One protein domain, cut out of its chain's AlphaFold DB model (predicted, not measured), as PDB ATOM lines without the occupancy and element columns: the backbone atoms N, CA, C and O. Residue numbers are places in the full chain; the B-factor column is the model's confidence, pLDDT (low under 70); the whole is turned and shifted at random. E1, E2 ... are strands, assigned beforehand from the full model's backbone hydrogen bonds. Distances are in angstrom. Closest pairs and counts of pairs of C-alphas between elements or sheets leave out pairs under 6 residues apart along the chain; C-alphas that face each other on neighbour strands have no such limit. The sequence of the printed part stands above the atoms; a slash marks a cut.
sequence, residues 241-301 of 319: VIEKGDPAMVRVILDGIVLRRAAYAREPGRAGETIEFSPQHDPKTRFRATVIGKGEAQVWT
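What this domain is: This is residues 241 to 301 of the 319 residues of the protein "SAF domain-containing protein" of Planctomycetes bacterium (UniProt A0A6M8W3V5). This is a small closed barrel of five strands, in which each strand pairs with the next along the chain and E5 returns to pair with E1. The long E1 and E2 hairpin makes much of the longest axis, with its turn at residues 255 and 256 at one end. The printed part has 61 residues and no named helix; E1 to E5 form a meander, each strand the antiparallel neighbour of the one before, and E5 and E1 are parallel, a mixed ring. The class is all strand, and the whole is compact, with a radius of gyration of the C-alphas of 10.4 A and spans of 30 by 25 by 14 A.

How they stand to each other: E1, residues 247 to 254, and E2, residues 257 to 265, form an antiparallel hairpin at 151 degrees, with N 250 and O 261 2.8 A apart, within hydrogen-bond range. E2 bends by 58 degrees at residue 262, and its residues 263 to 265 lie beside E3, residues 274 to 279, where N 264 and O 278 are 2.8 A apart. E3 and E4, residues 287 to 293, are a hairpin at 113 degrees, with N 277 and O 287 2.8 A apart. E4 and E5, residues 296 to 300, are a hairpin at 127 degrees, with N 290 and O 298 2.8 A apart. E5 and E1 are parallel at 28 degrees, with N 251 and O 297 2.8 A apart.

Where its parts are: E1 begins at C-alpha 247 (178.647, 140.627, 108.515) and is 22.5 A long; E2 is 23.3 A, E3 15.7 A and E4 17.6 A. E5, 13.5 A, ends at C-alpha 300 (175.325, 121.678, 105.575).

The domain as a whole: The two C-alphas farthest apart, of Lys 244 and Asp 255, are 30.4 A apart. The printed part has no cut. The links E1 to E2 and E4 to E5 are tight, and those from E2 to E3 and E3 to E4 are short. The mean pLDDT of the printed part is 94.3, and no printed residue is under 70.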
ATOM      1  N   VAL A 241     176.065 135.407 119.377       92.88
ATOM      2  CA  VAL A 241     177.401 135.637 118.798       92.88
ATOM      3  C   VAL A 241     177.349 136.420 117.487       92.88
ATOM      4  O   VAL A 241     178.383 136.906 117.030       92.88
ATOM      5  N   ILE A 242     176.163 136.531 116.886       95.69
ATOM      6  CA  ILE A 242     175.883 137.314 115.682       95.69
ATOM      7  C   ILE A 242     174.620 138.132 115.943       95.69
ATOM      8  O   ILE A 242     173.577 137.565 116.273       95.69
ATOM      9  N   GLU A 243     174.701 139.451 115.787       96.94
ATOM     10  CA  GLU A 243     173.539 140.335 115.830       96.94
ATOM     11  C   GLU A 243     172.910 140.508 114.441       96.94
ATOM     12  O   GLU A 243     173.494 140.212 113.396       96.94
ATOM     13  N   LYS A 244     171.676 141.017 114.406       97.56
ATOM     14  CA  LYS A 244     171.013 141.342 113.143       97.56
ATOM     15  C   LYS A 244     171.784 142.446 112.415       97.56
ATOM     16  O   LYS A 244     171.932 143.549 112.927       97.56
ATOM     17  N   GLY A 245     172.140 142.181 111.164       96.94
ATOM     18  CA  GLY A 245     172.902 143.095 110.317       96.94
ATOM     19  C   GLY A 245     174.409 142.875 110.381       96.94
ATOM     20  O   GLY A 245     175.112 143.450 109.552       96.94
ATOM     21  N   ASP A 246     174.901 142.016 111.279       98.00
ATOM     22  CA  ASP A 246     176.325 141.719 111.350       98.00
ATOM     23  C   ASP A 246     176.807 141.012 110.076       98.00
ATOM     24  O   ASP A 246     176.119 140.126 109.543       98.00
ATOM     25  N   PRO A 247     177.997 141.377 109.571       97.50
ATOM     26  CA  PRO A 247     178.647 140.627 108.515       97.50
ATOM     27  C   PRO A 247     179.159 139.292 109.066       97.50
ATOM     28  O   PRO A 247     179.823 139.234 110.102       97.50
ATOM     29  N   ALA A 248     178.900 138.216 108.334       97.69
ATOM     30  CA  ALA A 248     179.382 136.882 108.644       97.69
ATOM     31  C   ALA A 248     179.950 136.193 107.401       97.69
ATOM     32  O   ALA A 248     179.472 136.373 106.276       97.69
ATOM     33  N   MET A 249     180.970 135.367 107.614       97.81
ATOM     34  CA  MET A 249     181.511 134.471 106.605       97.81
ATOM     35  C   MET A 249     180.777 133.134 106.671       97.81
ATOM     36  O   MET A 249     180.929 132.374 107.629       97.81
ATOM     37  N   VAL A 250     179.997 132.832 105.636       97.06
ATOM     38  CA  VAL A 250     179.281 131.563 105.519       97.06
ATOM     39  C   VAL A 250     180.133 130.562 104.747       97.06
ATOM     40  O   VAL A 250     180.551 130.833 103.619       97.06
ATOM     41  N   ARG A 251     180.375 129.396 105.348       96.62
ATOM     42  CA  ARG A 251     181.064 128.260 104.730       96.62
ATOM     43  C   ARG A 251     180.036 127.264 104.201       96.62
ATOM     44  O   ARG A 251     179.179 126.802 104.947       96.62
ATOM     45  N   VAL A 252     180.115 126.912 102.929       93.94
ATOM     46  CA  VAL A 252     179.320 125.828 102.340       93.94
ATOM     47  C   VAL A 252     180.272 124.673 102.087       93.94
ATOM     48  O   VAL A 252     181.271 124.858 101.394       93.94
ATOM     49  N   ILE A 253     179.992 123.516 102.685       90.88
ATOM     50  CA  ILE A 253     180.798 122.306 102.498       90.88
ATOM     51  C   ILE A 253     179.997 121.338 101.632       90.88
ATOM     52  O   ILE A 253     178.943 120.876 102.062       90.88
ATOM     53  N   LEU A 254     180.506 121.050 100.434       88.25
ATOM     54  CA  LEU A 254     179.922 120.115  99.471       88.25
ATOM     55  C   LEU A 254     181.028 119.191  98.956       88.25
ATOM     56  O   LEU A 254     181.980 119.678  98.354       88.25
ATOM     57  N   ASP A 255     180.931 117.886  99.218       85.62
ATOM     58  CA  ASP A 255     181.857 116.853  98.714       85.62
ATOM     59  C   ASP A 255     183.355 117.198  98.858       85.62
ATOM     60  O   ASP A 255     184.166 116.998  97.957       85.62
ATOM     61  N   GLY A 256     183.736 117.764 100.009       83.75
ATOM     62  CA  GLY A 256     185.118 118.168 100.301       83.75
ATOM     63  C   GLY A 256     185.534 119.533  99.736       83.75
ATOM     64  O   GLY A 256     186.606 120.030 100.078       83.75
ATOM     65  N   ILE A 257     184.686 120.188  98.939       88.44
ATOM     66  CA  ILE A 257     184.872 121.572  98.492       88.44
ATOM     67  C   ILE A 257     184.290 122.518  99.548       88.44
ATOM     68  O   ILE A 257     183.135 122.389  99.955       88.44
ATOM     69  N   VAL A 258     185.089 123.500  99.977       92.62
ATOM     70  CA  VAL A 258     184.672 124.542 100.928       92.62
ATOM     71  C   VAL A 258     184.538 125.874 100.196       92.62
ATOM     72  O   VAL A 258     185.535 126.531  99.895       92.62
ATOM     73  N   LEU A 259     183.302 126.304  99.944       93.50
ATOM     74  CA  LEU A 259     183.010 127.640  99.424       93.50
ATOM     75  C   LEU A 259     182.819 128.614 100.585       93.50
ATOM     76  O   LEU A 259     182.192 128.285 101.589       93.50
ATOM     77  N   ARG A 260     183.350 129.829 100.452       95.94
ATOM     78  CA  ARG A 260     183.214 130.897 101.450       95.94
ATOM     79  C   ARG A 260     182.486 132.077 100.826       95.94
ATOM     80  O   ARG A 260     182.868 132.526  99.748       95.94
ATOM     81  N   ARG A 261     181.451 132.585 101.493       95.44
ATOM     82  CA  ARG A 261     180.665 133.725 101.010       95.44
ATOM     83  C   ARG A 261     180.351 134.686 102.149       95.44
ATOM     84  O   ARG A 261     179.833 134.270 103.181       95.44
ATOM     85  N   ALA A 262     180.618 135.972 101.935       97.19
ATOM     86  CA  ALA A 262     180.204 137.024 102.854       97.19
ATOM     87  C   ALA A 262     178.686 137.256 102.765       97.19
ATOM     88  O   ALA A 262     178.111 137.365 101.672       97.19
ATOM     89  N   ALA A 263     178.040 137.332 103.921       97.75
ATOM     90  CA  ALA A 263     176.610 137.563 104.053       97.75
ATOM     91  C   ALA A 263     176.311 138.422 105.283       97.75
ATOM     92  O   ALA A 263     177.121 138.510 106.197       97.75
ATOM     93  N   TYR A 264     175.136 139.040 105.305       97.94
ATOM     94  CA  TYR A 264     174.625 139.759 106.468       97.94
ATOM     95  C   TYR A 264     173.560 138.927 107.168       97.94
ATOM     96  O   TYR A 264     172.655 138.404 106.508       97.94
ATOM     97  N   ALA A 265     173.654 138.831 108.491       98.12
ATOM     98  CA  ALA A 265     172.641 138.181 109.308       98.12
ATOM     99  C   ALA A 265     171.334 138.982 109.287       98.12
ATOM    100  O   ALA A 265     171.330 140.214 109.350       98.12
ATOM    101  N   ARG A 266     170.196 138.298 109.184       97.81
ATOM    102  CA  ARG A 266     168.864 138.930 109.188       97.81
ATOM    103  C   ARG A 266     168.160 138.840 110.533       97.81
ATOM    104  O   ARG A 266     167.230 139.612 110.778       97.81
ATOM    105  N   GLU A 267     168.661 137.982 111.405       97.44
ATOM    106  CA  GLU A 267     168.178 137.710 112.752       97.44
ATOM    107  C   GLU A 267     169.399 137.556 113.676       97.44
ATOM    108  O   GLU A 267     170.484 137.248 113.178       97.44
ATOM    109  N   PRO A 268     169.277 137.809 114.989       96.38
ATOM    110  CA  PRO A 268     170.332 137.447 115.929       96.38
ATOM    111  C   PRO A 268     170.469 135.923 116.004       96.38
ATOM    112  O   PRO A 268     169.471 135.214 115.899       96.38
ATOM    113  N   GLY A 269     171.684 135.420 116.221       94.88
ATOM    114  CA  GLY A 269     171.930 133.985 116.325       94.88
ATOM    115  C   GLY A 269     173.001 133.603 117.330       94.88
ATOM    116  O   GLY A 269     174.011 134.291 117.523       94.88
ATOM    117  N   ARG A 270     172.766 132.462 117.967       93.19
ATOM    118  CA  ARG A 270     173.678 131.816 118.912       93.19
ATOM    119  C   ARG A 270     174.480 130.724 118.227       93.19
ATOM    120  O   ARG A 270     174.039 130.171 117.227       93.19
ATOM    121  N   ALA A 271     175.634 130.366 118.780       89.62
ATOM    122  CA  ALA A 271     176.389 129.220 118.277       89.62
ATOM    123  C   ALA A 271     175.515 127.945 118.283       89.62
ATOM    124  O   ALA A 271     174.875 127.628 119.282       89.62
ATOM    125  N   GLY A 272     175.470 127.241 117.151       89.81
ATOM    126  CA  GLY A 272     174.610 126.081 116.893       89.81
ATOM    127  C   GLY A 272     173.207 126.413 116.365       89.81
ATOM    128  O   GLY A 272     172.512 125.515 115.893       89.81
ATOM    129  N   GLU A 273     172.777 127.676 116.394       93.62
ATOM    130  CA  GLU A 273     171.458 128.097 115.914       93.62
ATOM    131  C   GLU A 273     171.455 128.294 114.393       93.62
ATOM    132  O   GLU A 273     172.430 128.766 113.810       93.62
ATOM    133  N   THR A 274     170.355 127.935 113.725       95.94
ATOM    134  CA  THR A 274     170.189 128.166 112.283       95.94
ATOM    135  C   THR A 274     169.363 129.420 112.054       95.94
ATOM    136  O   THR A 274     168.170 129.427 112.340       95.94
ATOM    137  N   ILE A 275     169.997 130.452 111.501       97.19
ATOM    138  CA  ILE A 275     169.385 131.763 111.258       97.19
ATOM    139  C   ILE A 275     169.390 132.102 109.768       97.19
ATOM    140  O   ILE A 275     170.048 131.443 108.954       97.19
ATOM    141  N   GLU A 276     168.649 133.143 109.400       97.62
ATOM    142  CA  GLU A 276     168.602 133.639 108.030       97.62
ATOM    143  C   GLU A 276     169.737 134.633 107.726       97.62
ATOM    144  O   GLU A 276     170.007 135.571 108.479       97.62
ATOM    145  N   PHE A 277     170.371 134.453 106.569       97.69
ATOM    146  CA  PHE A 277     171.407 135.318 106.019       97.69
ATOM    147  C   PHE A 277     171.014 135.807 104.624       97.69
ATOM    148  O   PHE A 277     170.290 135.135 103.889       97.69
ATOM    149  N   SER A 278     171.551 136.958 104.219       97.50
ATOM    150  CA  SER A 278     171.496 137.419 102.827       97.50
ATOM    151  C   SER A 278     172.894 137.689 102.275       97.50
ATOM    152  O   SER A 278     173.673 138.361 102.961       97.50
ATOM    153  N   PRO A 279     173.220 137.256 101.048       96.81
ATOM    154  CA  PRO A 279     174.497 137.563 100.417       96.81
ATOM    155  C   PRO A 279     174.804 139.062 100.361       96.81
ATOM    156  O   PRO A 279     173.918 139.876 100.109       96.81
ATOM    157  N   GLN A 280     176.082 139.425 100.491       95.06
ATOM    158  CA  GLN A 280     176.515 140.825 100.408       95.06
ATOM    159  C   GLN A 280     176.211 141.481  99.044       95.06
ATOM    160  O   GLN A 280     175.848 142.653  99.001       95.06
ATOM    161  N   HIS A 281     176.331 140.729  97.943       92.81
ATOM    162  CA  HIS A 281     176.114 141.232  96.575       92.81
ATOM    163  C   HIS A 281     174.687 141.031  96.042       92.81
ATOM    164  O   HIS A 281     174.367 141.532  94.970       92.81
ATOM    165  N   ASP A 282     173.837 140.304  96.768       94.31
ATOM    166  CA  ASP A 282     172.445 140.065  96.380       94.31
ATOM    167  C   ASP A 282     171.557 140.016  97.634       94.31
ATOM    168  O   ASP A 282     171.241 138.939  98.141       94.31
ATOM    169  N   PRO A 283     171.171 141.184  98.176       90.25
ATOM    170  CA  PRO A 283     170.447 141.268  99.440       90.25
ATOM    171  C   PRO A 283     168.990 140.791  99.348       90.25
ATOM    172  O   PRO A 283     168.341 140.672 100.391       90.25
ATOM    173  N   LYS A 284     168.460 140.559  98.136       93.19
ATOM    174  CA  LYS A 284     167.093 140.055  97.924       93.19
ATOM    175  C   LYS A 284     167.012 138.553  98.181       93.19
ATOM    176  O   LYS A 284     165.998 138.082  98.694       93.19
ATOM    177  N   THR A 285     168.081 137.828  97.865       94.94
ATOM    178  CA  THR A 285     168.180 136.393  98.122       94.94
ATOM    179  C   THR A 285     168.454 136.128  99.601       94.94
ATOM    180  O   THR A 285     169.245 136.816 100.250       94.94
ATOM    181  N   ARG A 286     167.789 135.108 100.147       95.56
ATOM    182  CA  ARG A 286     167.899 134.679 101.545       95.56
ATOM    183  C   ARG A 286     168.248 133.202 101.583       95.56
ATOM    184  O   ARG A 286     167.789 132.434 100.741       95.56
ATOM    185  N   PHE A 287     169.053 132.806 102.554       95.31
ATOM    186  CA  PHE A 287     169.362 131.405 102.809       95.31
ATOM    187  C   PHE A 287     169.590 131.190 104.305       95.31
ATOM    188  O   PHE A 287     169.855 132.134 105.048       95.31
ATOM    189  N   ARG A 288     169.469 129.943 104.757       96.31
ATOM    190  CA  ARG A 288     169.667 129.565 106.159       96.31
ATOM    191  C   ARG A 288     171.032 128.926 106.359       96.31
ATOM    192  O   ARG A 288     171.456 128.126 105.529       96.31
ATOM    193  N   ALA A 289     171.696 129.267 107.457       96.44
ATOM    194  CA  ALA A 289     172.968 128.671 107.852       96.44
ATOM    195  C   ALA A 289     173.045 128.537 109.376       96.44
ATOM    196  O   ALA A 289     172.477 129.349 110.106       96.44
ATOM    197  N   THR A 290     173.753 127.516 109.847       96.50
ATOM    198  CA  THR A 290     174.021 127.282 111.265       96.50
ATOM    199  C   THR A 290     175.200 128.137 111.710       96.50
ATOM    200  O   THR A 290     176.289 128.046 111.149       96.50
ATOM    201  N   VAL A 291     174.998 128.982 112.709       95.81
ATOM    202  CA  VAL A 291     176.031 129.834 113.302       95.81
ATOM    203  C   VAL A 291     177.057 128.945 114.004       95.81
ATOM    204  O   VAL A 291     176.692 128.120 114.835       95.81
ATOM    205  N   ILE A 292     178.343 129.097 113.696       93.50
ATOM    206  CA  ILE A 292     179.417 128.332 114.359       93.50
ATOM    207  C   ILE A 292     180.071 129.175 115.455       93.50
ATOM    208  O   ILE A 292     180.475 128.655 116.491       93.50
ATOM    209  N   GLY A 293     180.155 130.487 115.244       90.19
ATOM    210  CA  GLY A 293     180.795 131.412 116.164       90.19
ATOM    211  C   GLY A 293     180.626 132.857 115.713       90.19
ATOM    212  O   GLY A 293     179.847 133.161 114.809       90.19
ATOM    213  N   LYS A 294     181.369 133.764 116.346       92.31
ATOM    214  CA  LYS A 294     181.295 135.195 116.042       92.31
ATOM    215  C   LYS A 294     181.679 135.463 114.584       92.31
ATOM    216  O   LYS A 294     182.817 135.221 114.192       92.31
ATOM    217  N   GLY A 295     180.730 135.976 113.800       93.50
ATOM    218  CA  GLY A 295     180.928 136.280 112.380       93.50
ATOM    219  C   GLY A 295     181.155 135.052 111.487       93.50
ATOM    220  O   GLY A 295     181.599 135.213 110.351       93.50
ATOM    221  N   GLU A 296     180.858 133.835 111.955       96.06
ATOM    222  CA  GLU A 296     181.021 132.602 111.179       96.06
ATOM    223  C   GLU A 296     179.756 131.741 111.208       96.06
ATOM    224  O   GLU A 296     179.178 131.476 112.265       96.06
ATOM    225  N   ALA A 297     179.355 131.240 110.041       96.56
ATOM    226  CA  ALA A 297     178.247 130.300 109.904       96.56
ATOM    227  C   ALA A 297     178.549 129.241 108.836       96.56
ATOM    228  O   ALA A 297     179.458 129.402 108.018       96.56
ATOM    229  N   GLN A 298     177.784 128.155 108.825       96.44
ATOM    230  CA  GLN A 298     177.935 127.058 107.881       96.44
ATOM    231  C   GLN A 298     176.598 126.553 107.351       96.44
ATOM    232  O   GLN A 298     175.619 126.431 108.081       96.44
ATOM    233  N   VAL A 299     176.585 126.212 106.068       94.88
ATOM    234  CA  VAL A 299     175.499 125.468 105.432       94.88
ATOM    235  C   VAL A 299     175.951 124.022 105.276       94.88
ATOM    236  O   VAL A 299     176.966 123.753 104.630       94.88
ATOM    237  N   TRP A 300     175.189 123.100 105.857       83.06
ATOM    238  CA  TRP A 300     175.325 121.678 105.575       83.06
ATOM    239  C   TRP A 300     174.379 121.328 104.436       83.06
ATOM    240  O   TRP A 300     173.163 121.312 104.615       83.06
ATOM    241  N   THR A 301     174.920 121.047 103.257       77.44
ATOM    242  CA  THR A 301     174.132 120.455 102.178       77.44
ATOM    243  C   THR A 301     174.030 118.955 102.430       77.44
ATOM    244  O   THR A 301     174.623 118.153 101.718       77.44
TER     245      THR A 301